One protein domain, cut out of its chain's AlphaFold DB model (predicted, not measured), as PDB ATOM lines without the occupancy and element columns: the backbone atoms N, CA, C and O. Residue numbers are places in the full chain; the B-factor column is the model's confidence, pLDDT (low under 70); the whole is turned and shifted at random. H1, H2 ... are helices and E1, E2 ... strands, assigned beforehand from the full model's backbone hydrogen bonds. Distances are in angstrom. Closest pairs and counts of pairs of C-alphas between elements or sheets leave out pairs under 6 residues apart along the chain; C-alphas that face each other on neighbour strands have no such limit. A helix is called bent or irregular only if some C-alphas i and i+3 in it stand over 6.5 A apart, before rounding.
ATOM      1  N   THR A   4     175.451 167.942 -14.326       93.38
ATOM      2  CA  THR A   4     174.355 168.729 -13.741       93.38
ATOM      3  C   THR A   4     173.123 167.866 -13.482       93.38
ATOM      4  O   THR A   4     172.916 166.858 -14.162       93.38
ATOM      5  N   LYS A   5     172.307 168.256 -12.495       94.25
ATOM      6  CA  LYS A   5     171.070 167.558 -12.122       94.25
ATOM      7  C   LYS A   5     169.912 167.999 -13.014       94.25
ATOM      8  O   LYS A   5     169.581 169.175 -13.037       94.25
ATOM      9  N   VAL A   6     169.237 167.054 -13.671       95.50
ATOM     10  CA  VAL A   6     168.217 167.340 -14.705       95.50
ATOM     11  C   VAL A   6     166.834 166.759 -14.414       95.50
ATOM     12  O   VAL A   6     165.996 166.656 -15.307       95.50
ATOM     13  N   GLU A   7     166.548 166.389 -13.166       94.81
ATOM     14  CA  GLU A   7     165.292 165.716 -12.803       94.81
ATOM     15  C   GLU A   7     164.034 166.528 -13.154       94.81
ATOM     16  O   GLU A   7     163.097 165.994 -13.748       94.81
ATOM     17  N   GLY A   8     164.028 167.833 -12.860       95.81
ATOM     18  CA  GLY A   8     162.910 168.709 -13.221       95.81
ATOM     19  C   GLY A   8     162.726 168.845 -14.737       95.81
ATOM     20  O   GLY A   8     161.599 168.829 -15.229       95.81
ATOM     21  N   ILE A   9     163.830 168.915 -15.488       97.12
ATOM     22  CA  ILE A   9     163.818 169.013 -16.954       97.12
ATOM     23  C   ILE A   9     163.280 167.720 -17.569       97.12
ATOM     24  O   ILE A   9     162.418 167.764 -18.445       97.12
ATOM     25  N   ARG A  10     163.735 166.567 -17.064       97.31
ATOM     26  CA  ARG A  10     163.265 165.242 -17.473       97.31
ATOM     27  C   ARG A  10     161.749 165.127 -17.347       97.31
ATOM     28  O   ARG A  10     161.087 164.737 -18.304       97.31
ATOM     29  N   THR A  11     161.200 165.492 -16.191       97.88
ATOM     30  CA  THR A  11     159.754 165.424 -15.940       97.88
ATOM     31  C   THR A  11     158.973 166.288 -16.929       97.88
ATOM     32  O   THR A  11     157.976 165.834 -17.487       97.88
ATOM     33  N   LEU A  12     159.452 167.502 -17.216       98.06
ATOM     34  CA  LEU A  12     158.819 168.387 -18.194       98.06
ATOM     35  C   LEU A  12     158.901 167.843 -19.629       98.06
ATOM     36  O   LEU A  12     157.917 167.938 -20.358       98.06
ATOM     37  N   LEU A  13     160.025 167.231 -20.027       98.06
ATOM     38  CA  LEU A  13     160.166 166.576 -21.336       98.06
ATOM     39  C   LEU A  13     159.178 165.418 -21.490       98.06
ATOM     40  O   LEU A  13     158.508 165.319 -22.520       98.06
ATOM     41  N   VAL A  14     159.059 164.567 -20.466       98.31
ATOM     42  CA  VAL A  14     158.122 163.434 -20.463       98.31
ATOM     43  C   VAL A  14     156.685 163.931 -20.560       98.31
ATOM     44  O   VAL A  14     155.964 163.501 -21.459       98.31
ATOM     45  N   ILE A  15     156.275 164.856 -19.684       98.12
ATOM     46  CA  ILE A  15     154.907 165.388 -19.676       98.12
ATOM     47  C   ILE A  15     154.613 166.096 -20.997       98.12
ATOM     48  O   ILE A  15     153.635 165.756 -21.649       98.12
ATOM     49  N   GLY A  16     155.476 167.014 -21.439       97.88
ATOM     50  CA  GLY A  16     155.276 167.756 -22.682       97.88
ATOM     51  C   GLY A  16     155.131 166.835 -23.894       97.88
ATOM     52  O   GLY A  16     154.177 166.965 -24.661       97.88
ATOM     53  N   THR A  17     156.017 165.844 -24.030       97.31
ATOM     54  CA  THR A  17     155.972 164.885 -25.148       97.31
ATOM     55  C   THR A  17     154.751 163.972 -25.075       97.31
ATOM     56  O   THR A  17     154.110 163.728 -26.097       97.31
ATOM     57  N   LEU A  18     154.380 163.503 -23.882       97.62
ATOM     58  CA  LEU A  18     153.188 162.681 -23.684       97.62
ATOM     59  C   LEU A  18     151.903 163.471 -23.973       97.62
ATOM     60  O   LEU A  18     151.007 162.965 -24.641       97.62
ATOM     61  N   THR A  19     151.813 164.726 -23.530       97.75
ATOM     62  CA  THR A  19     150.673 165.601 -23.829       97.75
ATOM     63  C   THR A  19     150.575 165.881 -25.332       97.75
ATOM     64  O   THR A  19     149.481 165.793 -25.886       97.75
ATOM     65  N   MET A  20     151.700 166.123 -26.019       96.25
ATOM     66  CA  MET A  20     151.717 166.225 -27.486       96.25
ATOM     67  C   MET A  20     151.268 164.922 -28.157       96.25
ATOM     68  O   MET A  20     150.533 164.971 -29.138       96.25
ATOM     69  N   LEU A  21     151.651 163.756 -27.635       95.38
ATOM     70  CA  LEU A  21     151.207 162.460 -28.160       95.38
ATOM     71  C   LEU A  21     149.688 162.278 -28.038       95.38
ATOM     72  O   LEU A  21     149.074 161.675 -28.909       95.38
ATOM     73  N   LEU A  22     149.057 162.826 -27.002       94.88
ATOM     74  CA  LEU A  22     147.600 162.778 -26.833       94.88
ATOM     75  C   LEU A  22     146.845 163.778 -27.730       94.88
ATOM     76  O   LEU A  22     145.614 163.769 -27.753       94.88
ATOM     77  N   SER A  23     147.548 164.607 -28.511       94.44
ATOM     78  CA  SER A  23     146.924 165.591 -29.410       94.44
ATOM     79  C   SER A  23     146.125 164.991 -30.574       94.44
ATOM     80  O   SER A  23     145.377 165.712 -31.229       94.44
ATOM     81  N   PHE A  24     146.221 163.681 -30.816       88.06
ATOM     82  CA  PHE A  24     145.399 162.990 -31.817       88.06
ATOM     83  C   PHE A  24     143.925 162.852 -31.410       88.06
ATOM     84  O   PHE A  24     143.096 162.484 -32.241       88.06
ATOM     85  N   LEU A  25     143.582 163.128 -30.145       89.88
ATOM     86  CA  LEU A  25     142.200 163.082 -29.685       89.88
ATOM     87  C   LEU A  25     141.359 164.180 -30.362       89.88
ATOM     88  O   LEU A  25     141.757 165.349 -30.362       89.88
ATOM     89  N   PRO A  26     140.170 163.849 -30.892       84.38
ATOM     90  CA  PRO A  26     139.277 164.850 -31.458       84.38
ATOM     91  C   PRO A  26     138.837 165.861 -30.385       84.38
ATOM     92  O   PRO A  26     138.773 165.542 -29.198       84.38
ATOM     93  N   VAL A  27     138.511 167.086 -30.811       88.50
ATOM     94  CA  VAL A  27     138.056 168.223 -29.977       88.50
ATOM     95  C   VAL A  27     139.138 168.823 -29.072       88.50
ATOM     96  O   VAL A  27     139.441 170.009 -29.186       88.50
ATOM     97  N   VAL A  28     139.748 168.029 -28.192       94.19
ATOM     98  CA  VAL A  28     140.737 168.513 -27.207       94.19
ATOM     99  C   VAL A  28     142.172 168.505 -27.731       94.19
ATOM    100  O   VAL A  28     143.056 169.117 -27.131       94.19
ATOM    101  N   GLY A  29     142.407 167.837 -28.862       92.19
ATOM    102  CA  GLY A  29     143.735 167.597 -29.411       92.19
ATOM    103  C   GLY A  29     144.564 168.859 -29.624       92.19
ATOM    104  O   GLY A  29     145.732 168.894 -29.248       92.19
ATOM    105  N   LEU A  30     143.949 169.932 -30.133       91.69
ATOM    106  CA  LEU A  30     144.636 171.208 -30.354       91.69
ATOM    107  C   LEU A  30     145.118 171.841 -29.041       91.69
ATOM    108  O   LEU A  30     146.256 172.297 -28.959       91.69
ATOM    109  N   ALA A  31     144.277 171.841 -28.002       95.88
ATOM    110  CA  ALA A  31     144.653 172.377 -26.697       95.88
ATOM    111  C   ALA A  31     145.815 171.576 -26.087       95.88
ATOM    112  O   ALA A  31     146.783 172.163 -25.603       95.88
ATOM    113  N   LEU A  32     145.761 170.242 -26.184       97.00
ATOM    114  CA  LEU A  32     146.843 169.359 -25.738       97.00
ATOM    115  C   LEU A  32     148.133 169.579 -26.542       97.00
ATOM    116  O   LEU A  32     149.206 169.641 -25.949       97.00
ATOM    117  N   ALA A  33     148.047 169.766 -27.862       94.44
ATOM    118  CA  ALA A  33     149.206 170.071 -28.698       94.44
ATOM    119  C   ALA A  33     149.895 171.372 -28.262       94.44
ATOM    120  O   ALA A  33     151.117 171.400 -28.130       94.44
ATOM    121  N   VAL A  34     149.120 172.430 -27.999       95.62
ATOM    122  CA  VAL A  34     149.656 173.731 -27.572       95.62
ATOM    123  C   VAL A  34     150.292 173.629 -26.189       95.62
ATOM    124  O   VAL A  34     151.451 173.999 -26.023       95.62
ATOM    125  N   VAL A  35     149.573 173.088 -25.200       97.94
ATOM    126  CA  VAL A  35     150.091 172.956 -23.828       97.94
ATOM    127  C   VAL A  35     151.317 172.042 -23.795       97.94
ATOM    128  O   VAL A  35     152.349 172.419 -23.242       97.94
ATOM    129  N   GLY A  36     151.241 170.873 -24.435       97.75
ATOM    130  CA  GLY A  36     152.351 169.927 -24.521       97.75
ATOM    131  C   GLY A  36     153.565 170.514 -25.239       97.75
ATOM    132  O   GLY A  36     154.689 170.370 -24.761       97.75
ATOM    133  N   GLY A  37     153.341 171.235 -26.341       96.94
ATOM    134  CA  GLY A  37     154.391 171.917 -27.094       96.94
ATOM    135  C   GLY A  37     155.093 173.003 -26.280       96.94
ATOM    136  O   GLY A  37     156.321 173.059 -26.274       96.94
ATOM    137  N   LEU A  38     154.344 173.825 -25.538       98.00
ATOM    138  CA  LEU A  38     154.916 174.849 -24.657       98.00
ATOM    139  C   LEU A  38     155.744 174.232 -23.523       98.00
ATOM    140  O   LEU A  38     156.859 174.688 -23.269       98.00
ATOM    141  N   LEU A  39     155.237 173.175 -22.879       98.38
ATOM    142  CA  LEU A  39     155.973 172.449 -21.839       98.38
ATOM    143  C   LEU A  39     157.264 171.834 -22.388       98.38
ATOM    144  O   LEU A  39     158.319 171.969 -21.771       98.38
ATOM    145  N   TYR A  40     157.191 171.206 -23.563       98.38
ATOM    146  CA  TYR A  40     158.347 170.619 -24.232       98.38
ATOM    147  C   TYR A  40     159.400 171.676 -24.587       98.38
ATOM    148  O   TYR A  40     160.575 171.508 -24.268       98.38
ATOM    149  N   LEU A  41     158.990 172.803 -25.179       98.25
ATOM    150  CA  LEU A  41     159.895 173.904 -25.517       98.25
ATOM    151  C   LEU A  41     160.532 174.532 -24.277       98.25
ATOM    152  O   LEU A  41     161.726 174.820 -24.293       98.25
ATOM    153  N   TYR A  42     159.770 174.707 -23.196       98.50
ATOM    154  CA  TYR A  42     160.309 175.203 -21.932       98.50
ATOM    155  C   TYR A  42     161.326 174.226 -21.323       98.50
ATOM    156  O   TYR A  42     162.377 174.643 -20.831       98.50
ATOM    157  N   ALA A  43     161.064 172.920 -21.410       98.44
ATOM    158  CA  ALA A  43     162.009 171.900 -20.976       98.44
ATOM    159  C   ALA A  43     163.303 171.933 -21.806       98.44
ATOM    160  O   ALA A  43     164.394 171.882 -21.243       98.44
ATOM    161  N   LEU A  44     163.195 172.093 -23.131       98.06
ATOM    162  CA  LEU A  44     164.351 172.259 -24.012       98.06
ATOM    163  C   LEU A  44     165.122 173.552 -23.741       98.06
ATOM    164  O   LEU A  44     166.347 173.538 -23.786       98.06
ATOM    165  N   TYR A  45     164.432 174.650 -23.435       97.94
ATOM    166  CA  TYR A  45     165.071 175.901 -23.032       97.94
ATOM    167  C   TYR A  45     165.931 175.694 -21.778       97.94
ATOM    168  O   TYR A  45     167.117 176.013 -21.786       97.94
ATOM    169  N   ARG A  46     165.372 175.065 -20.734       97.50
ATOM    170  CA  ARG A  46     166.126 174.736 -19.514       97.50
ATOM    171  C   ARG A  46     167.277 173.767 -19.770       97.50
ATOM    172  O   ARG A  46     168.365 173.960 -19.237       97.50
ATOM    173  N   TRP A  47     167.057 172.757 -20.611       97.19
ATOM    174  CA  TRP A  47     168.122 171.870 -21.081       97.19
ATOM    175  C   TRP A  47     169.246 172.654 -21.776       97.19
ATOM    176  O   TRP A  47     170.417 172.330 -21.605       97.19
ATOM    177  N   GLY A  48     168.899 173.711 -22.513       96.19
ATOM    178  CA  GLY A  48     169.840 174.606 -23.175       96.19
ATOM    179  C   GLY A  48     170.760 175.373 -22.233       96.19
ATOM    180  O   GLY A  48     171.959 175.469 -22.495       96.19
ATOM    181  N   GLU A  49     170.212 175.878 -21.131       95.75
ATOM    182  CA  GLU A  49     170.961 176.619 -20.109       95.75
ATOM    183  C   GLU A  49     171.911 175.705 -19.311       95.75
ATOM    184  O   GLU A  49     173.057 176.067 -19.005       95.75
ATOM    185  N   GLU A  50     171.440 174.496 -18.993       95.31
ATOM    186  CA  GLU A  50     172.109 173.592 -18.057       95.31
ATOM    187  C   GLU A  50     173.026 172.565 -18.746       95.31
ATOM    188  O   GLU A  50     174.080 172.241 -18.202       95.31
ATOM    189  N   VAL A  51     172.675 172.075 -19.942       96.12
ATOM    190  CA  VAL A  51     173.324 170.909 -20.575       96.12
ATOM    191  C   VAL A  51     173.850 171.213 -21.978       96.12
ATOM    192  O   VAL A  51     175.060 171.163 -22.202       96.12
ATOM    193  N   ASP A  52     172.957 171.497 -22.929       95.81
ATOM    194  CA  ASP A  52     173.278 171.675 -24.350       95.81
ATOM    195  C   ASP A  52     172.215 172.540 -25.045       95.81
ATOM    196  O   ASP A  52     171.041 172.180 -25.095       95.81
ATOM    197  N   GLY A  53     172.625 173.672 -25.626       95.88
ATOM    198  CA  GLY A  53     171.741 174.618 -26.316       95.88
ATOM    199  C   GLY A  53     171.256 174.191 -27.708       95.88
ATOM    200  O   GLY A  53     170.353 174.833 -28.254       95.88
ATOM    201  N   ARG A  54     171.835 173.149 -28.321       96.62
ATOM    202  CA  ARG A  54     171.495 172.724 -29.695       96.62
ATOM    203  C   ARG A  54     170.054 172.202 -29.834       96.62
ATOM    204  O   ARG A  54     169.368 172.694 -30.735       96.62
ATOM    205  N   PRO A  55     169.546 171.293 -28.969       97.12
ATOM    206  CA  PRO A  55     168.161 170.815 -29.017       97.12
ATOM    207  C   PRO A  55     167.123 171.933 -29.076       97.12
ATOM    208  O   PRO A  55     166.216 171.883 -29.902       97.12
ATOM    209  N   PHE A  56     167.279 172.967 -28.245       97.38
ATOM    210  CA  PHE A  56     166.346 174.090 -28.204       97.38
ATOM    211  C   PHE A  56     166.345 174.878 -29.516       97.38
ATOM    212  O   PHE A  56     165.289 175.085 -30.110       97.38
ATOM    213  N   LYS A  57     167.528 175.255 -30.025       96.75
ATOM    214  CA  LYS A  57     167.654 175.976 -31.304       96.75
ATOM    215  C   LYS A  57     167.037 175.188 -32.461       96.75
ATOM    216  O   LYS A  57     166.283 175.745 -33.254       96.75
ATOM    217  N   LEU A  58     167.325 173.889 -32.535       96.69
ATOM    218  CA  LEU A  58     166.763 172.993 -33.546       96.69
ATOM    219  C   LEU A  58     165.240 172.864 -33.417       96.69
ATOM    220  O   LEU A  58     164.543 172.911 -34.427       96.69
ATOM    221  N   ALA A  59     164.707 172.764 -32.199       97.00
ATOM    222  CA  ALA A  59     163.267 172.710 -31.966       97.00
ATOM    223  C   ALA A  59     162.550 174.008 -32.368       97.00
ATOM    224  O   ALA A  59     161.457 173.939 -32.925       97.00
ATOM    225  N   ILE A  60     163.168 175.178 -32.170       97.88
ATOM    226  CA  ILE A  60     162.629 176.457 -32.662       97.88
ATOM    227  C   ILE A  60     162.594 176.489 -34.195       97.88
ATOM    228  O   ILE A  60     161.574 176.868 -34.769       97.88
ATOM    229  N   ILE A  61     163.659 176.039 -34.870       96.62
ATOM    230  CA  ILE A  61     163.659 175.913 -36.340       96.62
ATOM    231  C   ILE A  61     162.541 174.959 -36.784       96.62
ATOM    232  O   ILE A  61     161.800 175.270 -37.716       96.62
ATOM    233  N   ASN A  62     162.383 173.828 -36.092       96.56
ATOM    234  CA  ASN A  62     161.340 172.845 -36.370       96.56
ATOM    235  C   ASN A  62     159.926 173.436 -36.206       96.56
ATOM    236  O   ASN A  62     159.059 173.209 -37.045       96.56
ATOM    237  N   LEU A  63     159.704 174.240 -35.160       97.06
ATOM    238  CA  LEU A  63     158.437 174.933 -34.912       97.06
ATOM    239  C   LEU A  63     158.109 175.930 -36.029       97.06
ATOM    240  O   LEU A  63     157.002 175.904 -36.563       97.06
ATOM    241  N   ILE A  64     159.069 176.782 -36.404       97.69
ATOM    242  CA  ILE A  64     158.897 177.761 -37.488       97.69
ATOM    243  C   ILE A  64     158.561 177.039 -38.795       97.69
ATOM    244  O   ILE A  64     157.619 177.421 -39.489       97.69
ATOM    245  N   LEU A  65     159.292 175.967 -39.107       96.69
ATOM    246  CA  LEU A  65     159.053 175.158 -40.297       96.69
ATOM    247  C   LEU A  65     157.659 174.517 -40.291       96.69
ATOM    248  O   LEU A  65     156.993 174.509 -41.324       96.69
ATOM    249  N   GLY A  66     157.199 174.037 -39.133       96.12
ATOM    250  CA  GLY A  66     155.850 173.503 -38.961       96.12
ATOM    251  C   GLY A  66     154.760 174.548 -39.207       96.12
ATOM    252  O   GLY A  66     153.799 174.263 -39.918       96.12
ATOM    253  N   ILE A  67     154.929 175.771 -38.690       96.38
ATOM    254  CA  ILE A  67     153.987 176.884 -38.907       96.38
ATOM    255  C   ILE A  67     153.945 177.281 -40.388       96.38
ATOM    256  O   ILE A  67     152.862 177.406 -40.960       96.38
ATOM    257  N   VAL A  68     155.110 177.447 -41.025       97.75
ATOM    258  CA  VAL A  68     155.201 177.781 -42.457       97.75
ATOM    259  C   VAL A  68     154.570 176.682 -43.306       97.75
ATOM    260  O   VAL A  68     153.756 176.979 -44.179       97.75
ATOM    261  N   GLY A  69     154.891 175.417 -43.021       96.94
ATOM    262  CA  GLY A  69     154.310 174.269 -43.707       96.94
ATOM    263  C   GLY A  69     152.791 174.244 -43.595       96.94
ATOM    264  O   GLY A  69     152.110 174.158 -44.616       96.94
ATOM    265  N   ALA A  70     152.253 174.406 -42.382       96.00
ATOM    266  CA  ALA A  70     150.811 174.440 -42.143       96.00
ATOM    267  C   ALA A  70     150.135 175.586 -42.909       96.00
ATOM    268  O   ALA A  70     149.107 175.372 -43.546       96.00
ATOM    269  N   GLY A  71     150.735 176.781 -42.920       97.31
ATOM    270  CA  GLY A  71     150.237 177.915 -43.700       97.31
ATOM    271  C   GLY A  71     150.188 177.627 -45.203       97.31
ATOM    272  O   GLY A  71     149.159 177.853 -45.842       97.31
ATOM    273  N   VAL A  72     151.264 177.066 -45.767       96.25
ATOM    274  CA  VAL A  72     151.325 176.666 -47.184       96.25
ATOM    275  C   VAL A  72     150.273 175.601 -47.499       96.25
ATOM    276  O   VAL A  72     149.563 175.721 -48.500       96.25
ATOM    277  N   ALA A  73     150.127 174.594 -46.638       96.06
ATOM    278  CA  ALA A  73     149.146 173.531 -46.812       96.06
ATOM    279  C   ALA A  73     147.702 174.043 -46.717       96.06
ATOM    280  O   ALA A  73     146.877 173.646 -47.531       96.06
ATOM    281  N   ILE A  74     147.393 174.965 -45.797       94.69
ATOM    282  CA  ILE A  74     146.065 175.592 -45.693       94.69
ATOM    283  C   ILE A  74     145.749 176.400 -46.956       94.69
ATOM    284  O   ILE A  74     144.681 176.228 -47.538       94.69
ATOM    285  N   VAL A  75     146.673 177.248 -47.422       94.62
ATOM    286  CA  VAL A  75     146.472 178.034 -48.653       94.62
ATOM    287  C   VAL A  75     146.300 177.116 -49.866       94.62
ATOM    288  O   VAL A  75     145.421 177.352 -50.697       94.62
ATOM    289  N   GLY A  76     147.105 176.056 -49.963       93.19
ATOM    290  CA  GLY A  76     146.975 175.036 -51.003       93.19
ATOM    291  C   GLY A  76     145.623 174.326 -50.947       93.19
ATOM    292  O   GLY A  76     144.952 174.213 -51.969       93.19
ATOM    293  N   LEU A  77     145.179 173.928 -49.754       90.94
ATOM    294  CA  LEU A  77     143.895 173.268 -49.543       90.94
ATOM    295  C   LEU A  77     142.717 174.179 -49.908       90.94
ATOM    296  O   LEU A  77     141.783 173.707 -50.542       90.94
ATOM    297  N   ILE A  78     142.765 175.474 -49.574       89.06
ATOM    298  CA  ILE A  78     141.732 176.448 -49.968       89.06
ATOM    299  C   ILE A  78     141.655 176.559 -51.495       89.06
ATOM    300  O   ILE A  78     140.557 176.534 -52.044       89.06
ATOM    301  N   LYS A  79     142.803 176.637 -52.187       88.38
ATOM    302  CA  LYS A  79     142.853 176.699 -53.660       88.38
ATOM    303  C   LYS A  79     142.350 175.417 -54.323       88.38
ATOM    304  O   LYS A  79     141.652 175.490 -55.329       88.38
ATOM    305  N   ILE A  80     142.708 174.256 -53.778       85.19
ATOM    306  CA  ILE A  80     142.216 172.970 -54.278       85.19
ATOM    307  C   ILE A  80     140.715 172.880 -54.025       85.19
ATOM    308  O   ILE A  80     139.977 172.640 -54.966       85.19
ATOM    309  N   SER A  81     140.255 173.159 -52.803       81.38
ATOM    310  CA  SER A  81     138.840 173.125 -52.421       81.38
ATOM    311  C   SER A  81     137.980 174.048 -53.290       81.38
ATOM    312  O   SER A  81     136.922 173.638 -53.771       81.38
ATOM    313  N   SER A  82     138.448 175.270 -53.569       76.25
ATOM    314  CA  SER A  82     137.733 176.191 -54.454       76.25
ATOM    315  C   SER A  82     137.686 175.677 -55.894       76.25
ATOM    316  O   SER A  82     136.608 175.667 -56.485       76.25
ATOM    317  N   ALA A  83     138.795 175.158 -56.428       74.31
ATOM    318  CA  ALA A  83     138.827 174.533 -57.751       74.31
ATOM    319  C   ALA A  83     137.950 173.268 -57.830       74.31
ATOM    320  O   ALA A  83     137.329 173.002 -58.855       74.31
ATOM    321  N   THR A  84     137.857 172.492 -56.752       67.19
ATOM    322  CA  THR A  84     137.135 171.214 -56.726       67.19
ATOM    323  C   THR A  84     135.664 171.362 -56.394       67.19
ATOM    324  O   THR A  84     134.882 170.492 -56.758       67.19
ATOM    325  N   SER A  85     135.249 172.476 -55.784       64.69
ATOM    326  CA  SER A  85     133.831 172.843 -55.701       64.69
ATOM    327  C   SER A  85     133.186 172.927 -57.092       64.69
ATOM    328  O   SER A  85     132.008 172.614 -57.237       64.69
ATOM    329  N   GLU A  86     133.973 173.261 -58.122       63.84
ATOM    330  CA  GLU A  86     133.557 173.220 -59.528       63.84
ATOM    331  C   GLU A  86     133.537 171.785 -60.083       63.84
ATOM    332  O   GLU A  86     132.722 171.479 -60.935       63.84
ATOM    333  N   LEU A  87     134.379 170.872 -59.594       61.22
ATOM    334  CA  LEU A  87     134.425 169.474 -60.051       61.22
ATOM    335  C   LEU A  87     133.357 168.580 -59.401       61.22
ATOM    336  O   LEU A  87     132.904 167.621 -60.021       61.22
ATOM    337  N   TYR A  88     132.927 168.896 -58.178       60.75
ATOM    338  CA  TYR A  88     131.795 168.235 -57.510       60.75
ATOM    339  C   TYR A  88     130.508 168.301 -58.329       60.75
ATOM    340  O   TYR A  88     129.714 167.369 -58.347       60.75
ATOM    341  N   VAL A  89     130.350 169.407 -59.047       56.78
ATOM    342  CA  VAL A  89     129.243 169.678 -59.955       56.78
ATOM    343  C   VAL A  89     129.199 168.690 -61.140       56.78
ATOM    344  O   VAL A  89     128.148 168.495 -61.739       56.78
ATOM    345  N   LEU A  90     130.309 168.027 -61.476       54.50
ATOM    346  CA  LEU A  90     130.407 167.148 -62.643       54.50
ATOM    347  C   LEU A  90     130.140 165.656 -62.377       54.50
ATOM    348  O   LEU A  90     130.181 164.886 -63.329       54.50
ATOM    349  N   ASP A  91     129.840 165.192 -61.150       56.59
ATOM    350  CA  ASP A  91     129.822 163.746 -60.754       56.59
ATOM    351  C   ASP A  91     131.086 162.955 -61.130       56.59
ATOM    352  O   ASP A  91     131.170 161.748 -60.912       56.59
ATOM    353  N   ILE A  92     132.118 163.613 -61.660       54.28
ATOM    354  CA  ILE A  92     133.397 162.975 -61.984       54.28
ATOM    355  C   ILE A  92     134.098 162.524 -60.697       54.28
ATOM    356  O   ILE A  92     134.909 161.600 -60.705       54.28
ATOM    357  N   LEU A  93     133.762 163.156 -59.572       51.41
ATOM    358  CA  LEU A  93     134.238 162.791 -58.252       51.41
ATOM    359  C   LEU A  93     133.140 162.083 -57.477       51.41
ATOM    360  O   LEU A  93     132.129 162.683 -57.120       51.41
ATOM    361  N   GLN A  94     133.391 160.822 -57.126       55.66
ATOM    362  CA  GLN A  94     132.651 160.201 -56.039       55.66
ATOM    363  C   GLN A  94     132.809 161.060 -54.767       55.66
ATOM    364  O   GLN A  94     133.922 161.515 -54.473       55.66
ATOM    365  N   PRO A  95     131.750 161.218 -53.949       55.97
ATOM    366  CA  PRO A  95     131.800 161.960 -52.681       55.97
ATOM    367  C   PRO A  95     132.833 161.417 -51.672       55.97
ATOM    368  O   PRO A  95     133.091 162.025 -50.637       55.97
ATOM    369  N   THR A  96     133.462 160.277 -51.968       57.97
ATOM    370  CA  THR A  96     134.505 159.639 -51.165       57.97
ATOM    371  C   THR A  96     135.822 160.431 -51.141       57.97
ATOM    372  O   THR A  96     136.425 160.528 -50.068       57.97
ATOM    373  N   ILE A  97     136.248 161.056 -52.253       56.81
ATOM    374  CA  ILE A  97     137.566 161.731 -52.365       56.81
ATOM    375  C   ILE A  97     137.612 163.091 -51.647       56.81
ATOM    376  O   ILE A  97     138.683 163.483 -51.195       56.81
ATOM    377  N   PHE A  98     136.484 163.785 -51.446       63.19
ATOM    378  CA  PHE A  98     136.436 164.943 -50.527       63.19
ATOM    379  C   PHE A  98     135.455 164.760 -49.380       63.19
ATOM    380  O   PHE A  98     134.908 165.723 -48.842       63.19
ATOM    381  N   SER A  99     135.326 163.517 -48.928       78.44
ATOM    382  CA  SER A  99     135.029 163.289 -47.522       78.44
ATOM    383  C   SER A  99     136.056 164.028 -46.647       78.44
ATOM    384  O   SER A  99     137.165 164.353 -47.087       78.44
ATOM    385  N   VAL A 100     135.721 164.260 -45.378       80.00
ATOM    386  CA  VAL A 100     136.648 164.860 -44.397       80.00
ATOM    387  C   VAL A 100     138.009 164.143 -44.394       80.00
ATOM    388  O   VAL A 100     139.048 164.789 -44.275       80.00
ATOM    389  N   LEU A 101     138.016 162.822 -44.605       83.50
ATOM    390  CA  LEU A 101     139.230 162.007 -44.706       83.50
ATOM    391  C   LEU A 101     140.056 162.307 -45.962       83.50
ATOM    392  O   LEU A 101     141.281 162.351 -45.888       83.50
ATOM    393  N   GLY A 102     139.412 162.541 -47.104       85.38
ATOM    394  CA  GLY A 102     140.102 162.891 -48.342       85.38
ATOM    395  C   GLY A 102     140.727 164.288 -48.299       85.38
ATOM    396  O   GLY A 102     141.888 164.456 -48.672       85.38
ATOM    397  N   LEU A 103     140.026 165.271 -47.721       87.06
ATOM    398  CA  LEU A 103     140.599 166.598 -47.449       87.06
ATOM    399  C   LEU A 103     141.786 166.519 -46.481       87.06
ATOM    400  O   LEU A 103     142.806 167.174 -46.701       87.06
ATOM    401  N   LEU A 104     141.677 165.690 -45.437       89.62
ATOM    402  CA  LEU A 104     142.774 165.438 -44.503       89.62
ATOM    403  C   LEU A 104     143.981 164.799 -45.206       89.62
ATOM    404  O   LEU A 104     145.120 165.166 -44.922       89.62
ATOM    405  N   TYR A 105     143.747 163.885 -46.151       92.06
ATOM    406  CA  TYR A 105     144.808 163.272 -46.945       92.06
ATOM    407  C   TYR A 105     145.495 164.279 -47.879       92.06
ATOM    408  O   TYR A 105     146.722 164.339 -47.913       92.06
ATOM    409  N   ILE A 106     144.735 165.132 -48.573       92.44
ATOM    410  CA  ILE A 106     145.298 166.211 -49.404       92.44
ATOM    411  C   ILE A 106     146.124 167.176 -48.544       92.44
ATOM    412  O   ILE A 106     147.240 167.538 -48.918       92.44
ATOM    413  N   TYR A 107     145.619 167.552 -47.366       93.69
ATOM    414  CA  TYR A 107     146.368 168.367 -46.409       93.69
ATOM    415  C   TYR A 107     147.685 167.691 -45.994       93.69
ATOM    416  O   TYR A 107     148.737 168.330 -46.011       93.69
ATOM    417  N   LEU A 108     147.651 166.389 -45.689       95.19
ATOM    418  CA  LEU A 108     148.843 165.601 -45.371       95.19
ATOM    419  C   LEU A 108     149.857 165.606 -46.526       95.19
ATOM    420  O   LEU A 108     151.048 165.792 -46.284       95.19
ATOM    421  N   LEU A 109     149.402 165.446 -47.773       95.75
ATOM    422  CA  LEU A 109     150.267 165.488 -48.957       95.75
ATOM    423  C   LEU A 109     150.923 166.856 -49.150       95.75
ATOM    424  O   LEU A 109     152.113 166.920 -49.453       95.75
ATOM    425  N   LEU A 110     150.184 167.948 -48.947       96.00
ATOM    426  CA  LEU A 110     150.734 169.306 -49.013       96.00
ATOM    427  C   LEU A 110     151.754 169.567 -47.893       96.00
ATOM    428  O   LEU A 110     152.761 170.240 -48.115       96.00
ATOM    429  N   MET A 111     151.523 168.998 -46.708       96.81
ATOM    430  CA  MET A 111     152.443 169.062 -45.569       96.81
ATOM    431  C   MET A 111     153.683 168.178 -45.728       96.81
ATOM    432  O   MET A 111     154.704 168.433 -45.089       96.81
ATOM    433  N   TYR A 112     153.623 167.140 -46.560       97.44
ATOM    434  CA  TYR A 112     154.640 166.095 -46.665       97.44
ATOM    435  C   TYR A 112     156.098 166.589 -46.802       97.44
ATOM    436  O   TYR A 112     156.928 166.153 -45.997       97.44
ATOM    437  N   PRO A 113     156.461 167.518 -47.713       97.56
ATOM    438  CA  PRO A 113     157.848 167.988 -47.817       97.56
ATOM    439  C   PRO A 113     158.351 168.674 -46.540       97.56
ATOM    440  O   PRO A 113     159.528 168.540 -46.187       97.56
ATOM    441  N   PHE A 114     157.458 169.359 -45.820       97.44
ATOM    442  CA  PHE A 114     157.760 169.972 -44.528       97.44
ATOM    443  C   PHE A 114     157.914 168.907 -43.445       97.44
ATOM    444  O   PHE A 114     158.886 168.956 -42.703       97.44
ATOM    445  N   LEU A 115     157.036 167.899 -43.401       97.25
ATOM    446  CA  LEU A 115     157.134 166.788 -42.446       97.25
ATOM    447  C   LEU A 115     158.467 166.038 -42.562       97.25
ATOM    448  O   LEU A 115     159.068 165.701 -41.543       97.25
ATOM    449  N   VAL A 116     158.967 165.820 -43.782       98.12
ATOM    450  CA  VAL A 116     160.277 165.184 -44.006       98.12
ATOM    451  C   VAL A 116     161.420 166.056 -43.479       98.12
ATOM    452  O   VAL A 116     162.283 165.556 -42.754       98.12
ATOM    453  N   ALA A 117     161.417 167.359 -43.774       97.25
ATOM    454  CA  ALA A 117     162.417 168.284 -43.233       97.25
ATOM    455  C   ALA A 117     162.359 168.369 -41.698       97.25
ATOM    456  O   ALA A 117     163.393 168.293 -41.032       97.25
ATOM    457  N   MET A 118     161.155 168.460 -41.134       97.56
ATOM    458  CA  MET A 118     160.924 168.468 -39.691       97.56
ATOM    459  C   MET A 118     161.447 167.189 -39.029       97.56
ATOM    460  O   MET A 118     162.090 167.247 -37.983       97.56
ATOM    461  N   ALA A 119     161.229 166.027 -39.649       97.88
ATOM    462  CA  ALA A 119     161.718 164.750 -39.138       97.88
ATOM    463  C   ALA A 119     163.251 164.645 -39.164       97.88
ATOM    464  O   ALA A 119     163.835 164.072 -38.244       97.88
ATOM    465  N   LEU A 120     163.916 165.225 -40.171       97.31
ATOM    466  CA  LEU A 120     165.380 165.318 -40.213       97.31
ATOM    467  C   LEU A 120     165.921 166.190 -39.078       97.31
ATOM    468  O   LEU A 120     166.847 165.781 -38.385       97.31
ATOM    469  N   ILE A 121     165.311 167.354 -38.846       97.19
ATOM    470  CA  ILE A 121     165.695 168.252 -37.747       97.19
ATOM    471  C   ILE A 121     165.446 167.578 -36.392       97.19
ATOM    472  O   ILE A 121     166.322 167.581 -35.529       97.19
ATOM    473  N   HIS A 122     164.282 166.946 -36.210       97.75
ATOM    474  CA  HIS A 122     163.935 166.242 -34.971       97.75
ATOM    475  C   HIS A 122     164.877 165.066 -34.696       97.75
ATOM    476  O   HIS A 122     165.266 164.825 -33.557       97.75
ATOM    477  N   ARG A 123     165.321 164.357 -35.737       97.69
ATOM    478  CA  ARG A 123     166.343 163.317 -35.597       97.69
ATOM    479  C   ARG A 123     167.655 163.875 -35.030       97.69
ATOM    480  O   ARG A 123     168.254 163.209 -34.187       97.69
ATOM    481  N   GLU A 124     168.080 165.069 -35.441       96.44
ATOM    482  CA  GLU A 124     169.275 165.721 -34.882       96.44
ATOM    483  C   GLU A 124     169.058 166.204 -33.439       96.44
ATOM    484  O   GLU A 124     169.961 166.074 -32.613       96.44
ATOM    485  N   VAL A 125     167.847 166.659 -33.085       97.44
ATOM    486  CA  VAL A 125     167.478 166.940 -31.681       97.44
ATOM    487  C   VAL A 125     167.705 165.699 -30.817       97.44
ATOM    488  O   VAL A 125     168.383 165.766 -29.792       97.44
ATOM    489  N   LEU A 126     167.193 164.543 -31.246       97.94
ATOM    490  CA  LEU A 126     167.335 163.292 -30.499       97.94
ATOM    491  C   LEU A 126     168.785 162.781 -30.483       97.94
ATOM    492  O   LEU A 126     169.229 162.219 -29.484       97.94
ATOM    493  N   LYS A 127     169.567 163.029 -31.540       97.19
ATOM    494  CA  LYS A 127     171.011 162.747 -31.543       97.19
ATOM    495  C   LYS A 127     171.744 163.547 -30.459       97.19
ATOM    496  O   LYS A 127     172.552 162.964 -29.743       97.19
ATOM    497  N   CYS A 128     171.416 164.827 -30.272       96.56
ATOM    498  CA  CYS A 128     172.002 165.645 -29.203       96.56
ATOM    499  C   CYS A 128     171.680 165.071 -27.808       96.56
ATOM    500  O   CYS A 128     172.556 164.986 -26.948       96.56
ATOM    501  N   PHE A 129     170.447 164.593 -27.592       97.25
ATOM    502  CA  PHE A 129     170.094 163.892 -26.351       97.25
ATOM    503  C   PHE A 129     170.896 162.604 -26.159       97.25
ATOM    504  O   PHE A 129     171.373 162.340 -25.055       97.25
ATOM    505  N   TYR A 130     171.088 161.809 -27.213       97.19
ATOM    506  CA  TYR A 130     171.949 160.628 -27.159       97.19
ATOM    507  C   TYR A 130     173.398 160.983 -26.806       97.19
ATOM    508  O   TYR A 130     174.004 160.307 -25.981       97.19
ATOM    509  N   GLU A 131     173.954 162.047 -27.384       95.25
ATOM    510  CA  GLU A 131     175.322 162.484 -27.093       95.25
ATOM    511  C   GLU A 131     175.513 162.796 -25.604       95.25
ATOM    512  O   GLU A 131     176.518 162.366 -25.036       95.25
ATOM    513  N   ALA A 132     174.536 163.456 -24.972       95.44
ATOM    514  CA  ALA A 132     174.575 163.835 -23.557       95.44
ATOM    515  C   ALA A 132     174.235 162.692 -22.581       95.44
ATOM    516  O   ALA A 132     174.731 162.661 -21.459       95.44
ATOM    517  N   THR A 133     173.361 161.761 -22.982       96.44
ATOM    518  CA  THR A 133     172.787 160.745 -22.071       96.44
ATOM    519  C   THR A 133     173.278 159.323 -22.331       96.44
ATOM    520  O   THR A 133     173.134 158.459 -21.472       96.44
ATOM    521  N   LYS A 134     173.829 159.061 -23.522       96.94
ATOM    522  CA  LYS A 134     174.193 157.737 -24.060       96.94
ATOM    523  C   LYS A 134     173.028 156.736 -24.162       96.94
ATOM    524  O   LYS A 134     173.258 155.538 -24.306       96.94
ATOM    525  N   ILE A 135     171.780 157.212 -24.156       97.94
ATOM    526  CA  ILE A 135     170.570 156.378 -24.259       97.94
ATOM    527  C   ILE A 135     170.248 156.096 -25.733       97.94
ATOM    528  O   ILE A 135     169.814 156.983 -26.474       97.94
ATOM    529  N   GLY A 136     170.471 154.853 -26.174       97.94
ATOM    530  CA  GLY A 136     170.342 154.447 -27.580       97.94
ATOM    531  C   GLY A 136     168.944 154.661 -28.175       97.94
ATOM    532  O   GLY A 136     168.818 154.932 -29.372       97.94
ATOM    533  N   GLU A 137     167.904 154.619 -27.345       98.50
ATOM    534  CA  GLU A 137     166.503 154.800 -27.724       98.50
ATOM    535  C   GLU A 137     166.234 156.150 -28.392       98.50
ATOM    536  O   GLU A 137     165.399 156.209 -29.291       98.50
ATOM    537  N   PHE A 138     166.979 157.209 -28.055       98.44
ATOM    538  CA  PHE A 138     166.860 158.492 -28.752       98.44
ATOM    539  C   PHE A 138     167.236 158.377 -30.232       98.44
ATOM    540  O   PHE A 138     166.504 158.835 -31.111       98.44
ATOM    541  N   THR A 139     168.351 157.707 -30.537       98.00
ATOM    542  CA  THR A 139     168.770 157.505 -31.932       98.00
ATOM    543  C   THR A 139     167.802 156.599 -32.686       98.00
ATOM    544  O   THR A 139     167.550 156.815 -33.875       98.00
ATOM    545  N   PHE A 140     167.230 155.605 -32.003       98.50
ATOM    546  CA  PHE A 140     166.238 154.710 -32.584       98.50
ATOM    547  C   PHE A 140     164.925 155.447 -32.887       98.50
ATOM    548  O   PHE A 140     164.451 155.389 -34.022       98.50
ATOM    549  N   ALA A 141     164.404 156.228 -31.935       98.50
ATOM    550  CA  ALA A 141     163.242 157.094 -32.128       98.50
ATOM    551  C   ALA A 141     163.461 158.109 -33.261       98.50
ATOM    552  O   ALA A 141     162.577 158.299 -34.095       98.50
ATOM    553  N   GLY A 142     164.655 158.700 -33.370       98.06
ATOM    554  CA  GLY A 142     164.991 159.620 -34.462       98.06
ATOM    555  C   GLY A 142     164.979 158.954 -35.838       98.06
ATOM    556  O   GLY A 142     164.460 159.525 -36.798       98.06
ATOM    557  N   LYS A 143     165.488 157.719 -35.949       98.38
ATOM    558  CA  LYS A 143     165.406 156.935 -37.195       98.38
ATOM    559  C   LYS A 143     163.959 156.596 -37.553       98.38
ATOM    560  O   LYS A 143     163.561 156.801 -38.696       98.38
ATOM    561  N   LEU A 144     163.172 156.122 -36.585       98.50
ATOM    562  CA  LEU A 144     161.758 155.804 -36.801       98.50
ATOM    563  C   LEU A 144     160.937 157.043 -37.161       98.50
ATOM    564  O   LEU A 144     160.087 156.954 -38.037       98.50
ATOM    565  N   THR A 145     161.226 158.203 -36.567       98.38
ATOM    566  CA  THR A 145     160.569 159.472 -36.921       98.38
ATOM    567  C   THR A 145     160.795 159.811 -38.394       98.38
ATOM    568  O   THR A 145     159.849 160.155 -39.100       98.38
ATOM    569  N   LEU A 146     162.030 159.653 -38.886       97.81
ATOM    570  CA  LEU A 146     162.349 159.875 -40.296       97.81
ATOM    571  C   LEU A 146     161.639 158.871 -41.213       97.81
ATOM    572  O   LEU A 146     161.054 159.280 -42.211       97.81
ATOM    573  N   TYR A 147     161.654 157.577 -40.881       98.19
ATOM    574  CA  TYR A 147     160.947 156.568 -41.677       98.19
ATOM    575  C   TYR A 147     159.432 156.777 -41.677       98.19
ATOM    576  O   TYR A 147     158.802 156.660 -42.725       98.19
ATOM    577  N   GLY A 148     158.857 157.142 -40.531       98.12
ATOM    578  CA  GLY A 148     157.446 157.487 -40.416       98.12
ATOM    579  C   GLY A 148     157.077 158.674 -41.301       98.12
ATOM    580  O   GLY A 148     156.088 158.610 -42.023       98.12
ATOM    581  N   ALA A 149     157.914 159.715 -41.327       97.81
ATOM    582  CA  ALA A 149     157.711 160.849 -42.219       97.81
ATOM    583  C   ALA A 149     157.802 160.442 -43.695       97.81
ATOM    584  O   ALA A 149     156.872 160.725 -44.435       97.81
ATOM    585  N   LEU A 150     158.855 159.729 -44.118       97.44
ATOM    586  CA  LEU A 150     159.045 159.298 -45.516       97.44
ATOM    587  C   LEU A 150     157.917 158.386 -46.034       97.44
ATOM    588  O   LEU A 150     157.598 158.407 -47.217       97.44
ATOM    589  N   LEU A 151     157.306 157.592 -45.153       97.12
ATOM    590  CA  LEU A 151     156.200 156.692 -45.490       97.12
ATOM    591  C   LEU A 151     154.817 157.304 -45.211       97.12
ATOM    592  O   LEU A 151     153.804 156.614 -45.354       97.12
ATOM    593  N   ALA A 152     154.743 158.578 -44.807       96.25
ATOM    594  CA  ALA A 152     153.485 159.246 -44.476       96.25
ATOM    595  C   ALA A 152     152.454 159.242 -45.625       96.25
ATOM    596  O   ALA A 152     151.284 158.991 -45.331       96.25
ATOM    597  N   PRO A 153     152.830 159.411 -46.915       95.12
ATOM    598  CA  PRO A 153     151.868 159.343 -48.021       95.12
ATOM    599  C   PRO A 153     151.126 158.003 -48.129       95.12
ATOM    600  O   PRO A 153     150.012 157.963 -48.644       95.12
ATOM    601  N   ALA A 154     151.715 156.915 -47.620       95.44
ATOM    602  CA  ALA A 154     151.117 155.582 -47.599       95.44
ATOM    603  C   ALA A 154     150.308 155.292 -46.318       95.44
ATOM    604  O   ALA A 154     149.891 154.156 -46.107       95.44
ATOM    605  N   LEU A 155     150.117 156.288 -45.441       93.75
ATOM    606  CA  LEU A 155     149.453 156.222 -44.126       93.75
ATOM    607  C   LEU A 155     150.119 155.304 -43.084       93.75
ATOM    608  O   LEU A 155     150.110 155.633 -41.900       93.75
ATOM    609  N   ILE A 156     150.783 154.219 -43.491       96.94
ATOM    610  CA  ILE A 156     151.585 153.354 -42.612       96.94
ATOM    611  C   ILE A 156     152.692 154.141 -41.895       96.94
ATOM    612  O   ILE A 156     153.026 153.848 -40.746       96.94
ATOM    613  N   GLY A 157     153.210 155.197 -42.532       96.56
ATOM    614  CA  GLY A 157     154.175 156.102 -41.921       96.56
ATOM    615  C   GLY A 157     153.650 156.810 -40.670       96.56
ATOM    616  O   GLY A 157     154.420 157.037 -39.739       96.56
ATOM    617  N   LEU A 158     152.340 157.077 -40.582       95.25
ATOM    618  CA  LEU A 158     151.734 157.686 -39.394       95.25
ATOM    619  C   LEU A 158     151.813 156.749 -38.182       95.25
ATOM    620  O   LEU A 158     152.138 157.192 -37.083       95.25
ATOM    621  N   ILE A 159     151.603 155.444 -38.391       96.75
ATOM    622  CA  ILE A 159     151.725 154.422 -37.340       96.75
ATOM    623  C   ILE A 159     153.182 154.322 -36.871       96.75
ATOM    624  O   ILE A 159     153.452 154.328 -35.670       96.75
ATOM    625  N   ILE A 160     154.136 154.299 -37.808       98.19
ATOM    626  CA  ILE A 160     155.573 154.277 -37.489       98.19
ATOM    627  C   ILE A 160     155.974 155.537 -36.707       98.19
ATOM    628  O   ILE A 160     156.686 155.441 -35.707       98.19
ATOM    629  N   GLY A 161     155.489 156.713 -37.118       96.88
ATOM    630  CA  GLY A 161     155.721 157.977 -36.418       96.88
ATOM    631  C   GLY A 161     155.137 157.992 -35.002       96.88
ATOM    632  O   GLY A 161     155.782 158.481 -34.076       96.88
ATOM    633  N   PHE A 162     153.958 157.397 -34.805       96.81
ATOM    634  CA  PHE A 162     153.347 157.248 -33.483       96.81
ATOM    635  C   PHE A 162     154.191 156.356 -32.559       96.81
ATOM    636  O   PHE A 162     154.487 156.735 -31.425       96.81
ATOM    637  N   ILE A 163     154.673 155.214 -33.066       98.19
ATOM    638  CA  ILE A 163     155.592 154.327 -32.334       98.19
ATOM    639  C   ILE A 163     156.895 155.061 -31.986       98.19
ATOM    640  O   ILE A 163     157.377 154.957 -30.857       98.19
ATOM    641  N   ALA A 164     157.442 155.847 -32.919       98.38
ATOM    642  CA  ALA A 164     158.638 156.653 -32.679       98.38
ATOM    643  C   ALA A 164     158.456 157.603 -31.486       98.38
ATOM    644  O   ALA A 164     159.350 157.715 -30.648       98.38
ATOM    645  N   ARG A 165     157.277 158.229 -31.366       97.50
ATOM    646  CA  ARG A 165     156.957 159.121 -30.245       97.50
ATOM    647  C   ARG A 165     156.807 158.394 -28.916       97.50
ATOM    648  O   ARG A 165     157.272 158.912 -27.906       97.50
ATOM    649  N   ILE A 166     156.242 157.188 -28.900       98.12
ATOM    650  CA  ILE A 166     156.214 156.359 -27.684       98.12
ATOM    651  C   ILE A 166     157.644 156.051 -27.219       98.12
ATOM    652  O   ILE A 166     157.964 156.203 -26.040       98.12
ATOM    653  N   ILE A 167     158.524 155.660 -28.142       98.56
ATOM    654  CA  ILE A 167     159.925 155.349 -27.826       98.56
ATOM    655  C   ILE A 167     160.667 156.594 -27.331       98.56
ATOM    656  O   ILE A 167     161.451 156.494 -26.392       98.56
ATOM    657  N   GLU A 168     160.397 157.767 -27.904       98.50
ATOM    658  CA  GLU A 168     160.950 159.040 -27.432       98.50
ATOM    659  C   GLU A 168     160.531 159.354 -25.986       98.50
ATOM    660  O   GLU A 168     161.382 159.701 -25.169       98.50
ATOM    661  N   VAL A 169     159.255 159.160 -25.630       98.44
ATOM    662  CA  VAL A 169     158.779 159.319 -24.241       98.44
ATOM    663  C   VAL A 169     159.510 158.358 -23.298       98.44
ATOM    664  O   VAL A 169     159.967 158.764 -22.227       98.44
ATOM    665  N   ILE A 170     159.671 157.094 -23.703       98.38
ATOM    666  CA  ILE A 170     160.419 156.092 -22.932       98.38
ATOM    667  C   ILE A 170     161.883 156.526 -22.762       98.38
ATOM    668  O   ILE A 170     162.431 156.404 -21.668       98.38
ATOM    669  N   ALA A 171     162.509 157.058 -23.814       98.31
ATOM    670  CA  ALA A 171     163.885 157.542 -23.776       98.31
ATOM    671  C   ALA A 171     164.044 158.723 -22.809       98.31
ATOM    672  O   ALA A 171     164.961 158.714 -21.988       98.31
ATOM    673  N   TYR A 172     163.117 159.690 -22.828       98.38
ATOM    674  CA  TYR A 172     163.105 160.787 -21.858       98.38
ATOM    675  C   TYR A 172     162.980 160.282 -20.422       98.38
ATOM    676  O   TYR A 172     163.724 160.724 -19.551       98.38
ATOM    677  N   ASN A 173     162.114 159.303 -20.170       97.88
ATOM    678  CA  ASN A 173     161.954 158.740 -18.832       97.88
ATOM    679  C   ASN A 173     163.212 158.001 -18.328       97.88
ATOM    680  O   ASN A 173     163.437 157.913 -17.124       97.88
ATOM    681  N   LYS A 174     164.055 157.501 -19.241       98.06
ATOM    682  CA  LYS A 174     165.327 156.835 -18.921       98.06
ATOM    683  C   LYS A 174     166.489 157.800 -18.668       98.06
ATOM    684  O   LYS A 174     167.561 157.330 -18.292       98.06
ATOM    685  N   ILE A 175     166.311 159.114 -18.862       97.88
ATOM    686  CA  ILE A 175     167.376 160.097 -18.611       97.88
ATOM    687  C   ILE A 175     167.858 159.976 -17.152       97.88
ATOM    688  O   ILE A 175     167.032 160.058 -16.228       97.88
ATOM    689  N   PRO A 176     169.174 159.787 -16.922       96.19
ATOM    690  CA  PRO A 176     169.725 159.723 -15.575       96.19
ATOM    691  C   PRO A 176     169.574 161.074 -14.870       96.19
ATOM    692  O   PRO A 176     169.519 162.124 -15.503       96.19
ATOM    693  N   THR A 177     169.532 161.057 -13.539       96.00
ATOM    694  CA  THR A 177     169.380 162.279 -12.733       96.00
ATOM    695  C   THR A 177     170.506 163.281 -12.982       96.00
ATOM    696  O   THR A 177     170.273 164.482 -12.879       96.00
ATOM    697  N   GLU A 178     171.696 162.797 -13.343       94.38
ATOM    698  CA  GLU A 178     172.865 163.604 -13.682       94.38
ATOM    699  C   GLU A 178     173.357 163.288 -15.096       94.38
ATOM    700  O   GLU A 178     173.545 162.119 -15.440       94.38
ATOM    701  N   VAL A 179     173.601 164.326 -15.897       95.12
ATOM    702  CA  VAL A 179     174.053 164.212 -17.298       95.12
ATOM    703  C   VAL A 179     175.320 165.023 -17.547       95.12
ATOM    704  O   VAL A 179     175.609 165.974 -16.819       95.12
ATOM    705  N   GLU A 180     176.077 164.634 -18.573       91.25
ATOM    706  CA  GLU A 180     177.285 165.340 -19.009       91.25
ATOM    707  C   GLU A 180     176.928 166.668 -19.688       91.25
ATOM    708  O   GLU A 180     176.045 166.720 -20.544       91.25
ATOM    709  N   ILE A 181     177.633 167.741 -19.325       92.31
ATOM    710  CA  ILE A 181     177.443 169.068 -19.923       92.31
ATOM    711  C   ILE A 181     178.190 169.137 -21.263       92.31
ATOM    712  O   ILE A 181     179.401 168.923 -21.315       92.31
ATOM    713  N   LEU A 182     177.479 169.479 -22.342       89.00
ATOM    714  CA  LEU A 182     177.997 169.558 -23.716       89.00
ATOM    715  C   LEU A 182     177.830 170.974 -24.295       89.00
ATOM    716  O   LEU A 182     177.263 171.174 -25.372       89.00
ATOM    717  N   LYS A 183     178.316 171.991 -23.577       81.44
ATOM    718  CA  LYS A 183     178.259 173.385 -24.043       81.44
ATOM    719  C   LYS A 183     179.201 173.598 -25.235       81.44
ATOM    720  O   LYS A 183     180.382 173.282 -25.158       81.44
ATOM    721  N   GLY A 184     178.678 174.185 -26.314       74.50
ATOM    722  CA  GLY A 184     179.481 174.654 -27.452       74.50
ATOM    723  C   GLY A 184     179.570 173.716 -28.657       74.50
ATOM    724  O   GLY A 184     180.359 173.988 -29.556       74.50
ATOM    725  N   GLY A 185     178.770 172.647 -28.722       79.31
ATOM    726  CA  GLY A 185     178.678 171.837 -29.939       79.31
ATOM    727  C   GLY A 185     178.143 172.647 -31.128       79.31
ATOM    728  O   GLY A 185     177.178 173.408 -30.991       79.31
ATOM    729  N   GLU A 186     178.732 172.458 -32.308       86.12
ATOM    730  CA  GLU A 186     178.170 172.984 -33.552       86.12
ATOM    731  C   GLU A 186     176.988 172.119 -34.018       86.12
ATOM    732  O   GLU A 186     176.910 170.916 -33.755       86.12
ATOM    733  N   ILE A 187     176.019 172.748 -34.685       88.19
ATOM    734  CA  ILE A 187     174.886 172.042 -35.287       88.19
ATOM    735  C   ILE A 187     175.338 171.508 -36.649       88.19
ATOM    736  O   ILE A 187     175.375 172.244 -37.636       88.19
ATOM    737  N   GLU A 188     175.643 170.214 -36.714       86.44
ATOM    738  CA  GLU A 188     175.984 169.517 -37.958       86.44
ATOM    739  C   GLU A 188     174.722 169.131 -38.746       86.44
ATOM    740  O   GLU A 188     174.360 167.963 -38.881       86.44
ATOM    741  N   LEU A 189     174.016 170.128 -39.277       88.50
ATOM    742  CA  LEU A 189     172.930 169.879 -40.223       88.50
ATOM    743  C   LEU A 189     173.509 169.664 -41.624       88.50
ATOM    744  O   LEU A 189     174.004 170.598 -42.260       88.50
ATOM    745  N   ASP A 190     173.397 168.437 -42.136       91.25
ATOM    746  CA  ASP A 190     173.719 168.121 -43.529       91.25
ATOM    747  C   ASP A 190     172.685 168.772 -44.464       91.25
ATOM    748  O   ASP A 190     171.666 168.181 -44.839       91.25
ATOM    749  N   LYS A 191     172.955 170.030 -44.832       91.88
ATOM    750  CA  LYS A 191     172.090 170.846 -45.696       91.88
ATOM    751  C   LYS A 191     171.759 170.136 -47.009       91.88
ATOM    752  O   LYS A 191     170.648 170.288 -47.509       91.88
ATOM    753  N   ARG A 192     172.692 169.338 -47.554       92.25
ATOM    754  CA  ARG A 192     172.474 168.603 -48.808       92.25
ATOM    755  C   ARG A 192     171.397 167.542 -48.634       92.25
ATOM    756  O   ARG A 192     170.515 167.456 -49.480       92.25
ATOM    757  N   LYS A 193     171.423 166.783 -47.534       91.56
ATOM    758  CA  LYS A 193     170.381 165.783 -47.242       91.56
ATOM    759  C   LYS A 193     169.017 166.416 -47.014       91.56
ATOM    760  O   LYS A 193     168.038 165.899 -47.540       91.56
ATOM    761  N   VAL A 194     168.954 167.521 -46.266       90.62
ATOM    762  CA  VAL A 194     167.688 168.229 -46.013       90.62
ATOM    763  C   VAL A 194     167.072 168.705 -47.325       90.62
ATOM    764  O   VAL A 194     165.926 168.374 -47.609       90.62
ATOM    765  N   VAL A 195     167.848 169.398 -48.162       91.94
ATOM    766  CA  VAL A 195     167.363 169.882 -49.461       91.94
ATOM    767  C   VAL A 195     166.967 168.717 -50.368       91.94
ATOM    768  O   VAL A 195     165.854 168.711 -50.880       91.94
ATOM    769  N   ALA A 196     167.820 167.699 -50.520       94.25
ATOM    770  CA  ALA A 196     167.543 166.572 -51.408       94.25
ATOM    771  C   ALA A 196     166.267 165.813 -51.012       94.25
ATOM    772  O   ALA A 196     165.409 165.573 -51.862       94.25
ATOM    773  N   LEU A 197     166.108 165.463 -49.731       92.44
ATOM    774  CA  LEU A 197     164.944 164.705 -49.266       92.44
ATOM    775  C   LEU A 197     163.655 165.528 -49.333       92.44
ATOM    776  O   LEU A 197     162.627 164.996 -49.744       92.44
ATOM    777  N   SER A 198     163.701 166.823 -49.007       89.69
ATOM    778  CA  SER A 198     162.540 167.705 -49.154       89.69
ATOM    779  C   SER A 198     162.153 167.941 -50.612       89.69
ATOM    780  O   SER A 198     160.965 167.970 -50.920       89.69
ATOM    781  N   SER A 199     163.120 168.058 -51.527       92.81
ATOM    782  CA  SER A 199     162.846 168.171 -52.965       92.81
ATOM    783  C   SER A 199     162.227 166.893 -53.527       92.81
ATOM    784  O   SER A 199     161.242 166.967 -54.258       92.81
ATOM    785  N   VAL A 200     162.747 165.720 -53.154       95.56
ATOM    786  CA  VAL A 200     162.147 164.432 -53.539       95.56
ATOM    787  C   VAL A 200     160.730 164.313 -52.978       95.56
ATOM    788  O   VAL A 200     159.816 163.938 -53.709       95.56
ATOM    789  N   ALA A 201     160.517 164.690 -51.713       95.31
ATOM    790  CA  ALA A 201     159.192 164.694 -51.104       95.31
ATOM    791  C   ALA A 201     158.218 165.629 -51.838       95.31
ATOM    792  O   ALA A 201     157.081 165.238 -52.084       95.31
ATOM    793  N   LEU A 202     158.669 166.812 -52.268       95.81
ATOM    794  CA  LEU A 202     157.863 167.736 -53.067       95.81
ATOM    795  C   LEU A 202     157.476 167.138 -54.428       95.81
ATOM    796  O   LEU A 202     156.319 167.243 -54.825       95.81
ATOM    797  N   ILE A 203     158.409 166.484 -55.126       96.94
ATOM    798  CA  ILE A 203     158.123 165.813 -56.406       96.94
ATOM    799  C   ILE A 203     157.079 164.709 -56.209       96.94
ATOM    800  O   ILE A 203     156.125 164.624 -56.978       96.94
ATOM    801  N   ILE A 204     157.222 163.899 -55.154       95.69
ATOM    802  CA  ILE A 204     156.242 162.864 -54.798       95.69
ATOM    803  C   ILE A 204     154.879 163.500 -54.496       95.69
ATOM    804  O   ILE A 204     153.876 163.030 -55.024       95.69
ATOM    805  N   THR A 205     154.825 164.583 -53.712       95.19
ATOM    806  CA  THR A 205     153.581 165.324 -53.449       95.19
ATOM    807  C   THR A 205     152.916 165.762 -54.746       95.19
ATOM    808  O   THR A 205     151.731 165.505 -54.930       95.19
ATOM    809  N   LEU A 206     153.658 166.394 -55.659       94.75
ATOM    810  CA  LEU A 206     153.110 166.874 -56.929       94.75
ATOM    811  C   LEU A 206     152.604 165.724 -57.805       94.75
ATOM    812  O   LEU A 206     151.520 165.833 -58.370       94.75
ATOM    813  N   LEU A 207     153.339 164.610 -57.871       94.75
ATOM    814  CA  LEU A 207     152.905 163.413 -58.591       94.75
ATOM    815  C   LEU A 207     151.605 162.854 -58.010       94.75
ATOM    816  O   LEU A 207     150.641 162.664 -58.746       94.75
ATOM    817  N   VAL A 208     151.548 162.626 -56.695       92.56
ATOM    818  CA  VAL A 208     150.353 162.066 -56.046       92.56
ATOM    819  C   VAL A 208     149.166 163.018 -56.175       92.56
ATOM    820  O   VAL A 208     148.067 162.568 -56.488       92.56
ATOM    821  N   LEU A 209     149.370 164.329 -56.009       89.44
ATOM    822  CA  LEU A 209     148.314 165.321 -56.215       89.44
ATOM    823  C   LEU A 209     147.809 165.316 -57.658       89.44
ATOM    824  O   LEU A 209     146.601 165.364 -57.852       89.44
ATOM    825  N   ASN A 210     148.690 165.190 -58.651       89.38
ATOM    826  CA  ASN A 210     148.291 165.106 -60.055       89.38
ATOM    827  C   ASN A 210     147.444 163.856 -60.361       89.38
ATOM    828  O   ASN A 210     146.555 163.913 -61.199       89.38
ATOM    829  N   PHE A 211     147.690 162.737 -59.673       87.56
ATOM    830  CA  PHE A 211     146.843 161.540 -59.784       87.56
ATOM    831  C   PHE A 211     145.546 161.632 -58.971       87.56
ATOM    832  O   PHE A 211     144.565 160.975 -59.309       87.56
ATOM    833  N   THR A 212     145.541 162.410 -57.886       83.62
ATOM    834  CA  THR A 212     144.400 162.503 -56.961       83.62
ATOM    835  C   THR A 212     143.396 163.568 -57.397       83.62
ATOM    836  O   THR A 212     142.191 163.391 -57.224       83.62
ATOM    837  N   ILE A 213     143.874 164.688 -57.944       79.38
ATOM    838  CA  ILE A 213     143.034 165.788 -58.411       79.38
ATOM    839  C   ILE A 213     142.611 165.470 -59.850       79.38
ATOM    840  O   ILE A 213     143.473 165.369 -60.722       79.38
TER     841      ILE A 213
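AT A GLANCE: This is residues 4 to 213 of the 307 residues of an uncharacterized protein of Thermococcus chitonophagus (UniProt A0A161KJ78). Six helices or arms, H1, H2, H3, H4b, H5 and H6, make an elongated up-and-down bundle, each running against the one before it and touching the next in a ring that H6 closes on H1. The longest helix, H3, reaches past H4b to H4a, the other arm of bent H4, and H7 packs across both arms, while E1 lies at the opposite end of the long axis. The printed part has 210 residues with seven named helices and one named strand, in the order H1 to H6, E1, H7, and is mostly helix. It is compact, with a radius of gyration of the C-alphas of 18.8 A, and spans 66 by 38 by 25 A.

IN THESE COORDINATES: H1, residues 7 to 24, begins with C-alpha 7 at (165.292, 165.716, -12.803) and is 27.7 A long; it is only just irregular, with C-alphas 21 and 24 6.9 A apart. H2, residues 29 to 50, is 31.1 A long. H3, residues 54 to 88, measures 48.7 A and has a kink of 31 degrees near residue 82. H4, residues 100 to 133, is one helix by its hydrogen bonds but bent, with C-alphas 110 and 113 7.3 A apart; its arms are H4a, residues 100 to 110, and H4b, residues 113 to 133, 30.6 A long. H5 is residues 136 to 150, H6 residues 156 to 173, E1 residues 178 to 180, and H7 residues 191 to 212, 31.0 A long, ending with C-alpha 212 at (144.400, 162.503, -56.961).

HOW THE PARTS SIT: H1 and H2 form a helical hairpin at a shallow tilt of 24 degrees, closest at the C-alphas of Ser 23 and Gly 29, 3.8 A. H3 touches H4b with residues 54 to 69 alone, closest at the C-alphas of Pro 55 and Val 125, 4.8 A. H4b and H5 run opposite ways at 3 degrees, a shallow tilt. H6 touches H1, closest at the C-alphas of Val 169 and Val 14, 5.6 A. H4a and H4b stand at 72 degrees, only just about perpendicular. H7 touches H4b, closest at the C-alphas of Ala 201 and Pro 113, 4.8 A. H1 and H4b are apart. Every O i to N i+4 pair is within hydrogen-bond range in H2, H4a, H4b, H5, H6 and H7; in H1 it is 13 of 14 and in H3 29 of 31.

THE WHOLE: The C-alphas farthest apart, of Thr 4 and Leu 90, are 65.8 A apart. The printed part has no cut. The link from H3 to H4 is long, with 11 residues. E1 pairs with no named strand, but residues 178 to 179 pair antiparallel with residues 4 to 5. The mean pLDDT of the printed part is 92.0, and residues 84 to 98 are under 70.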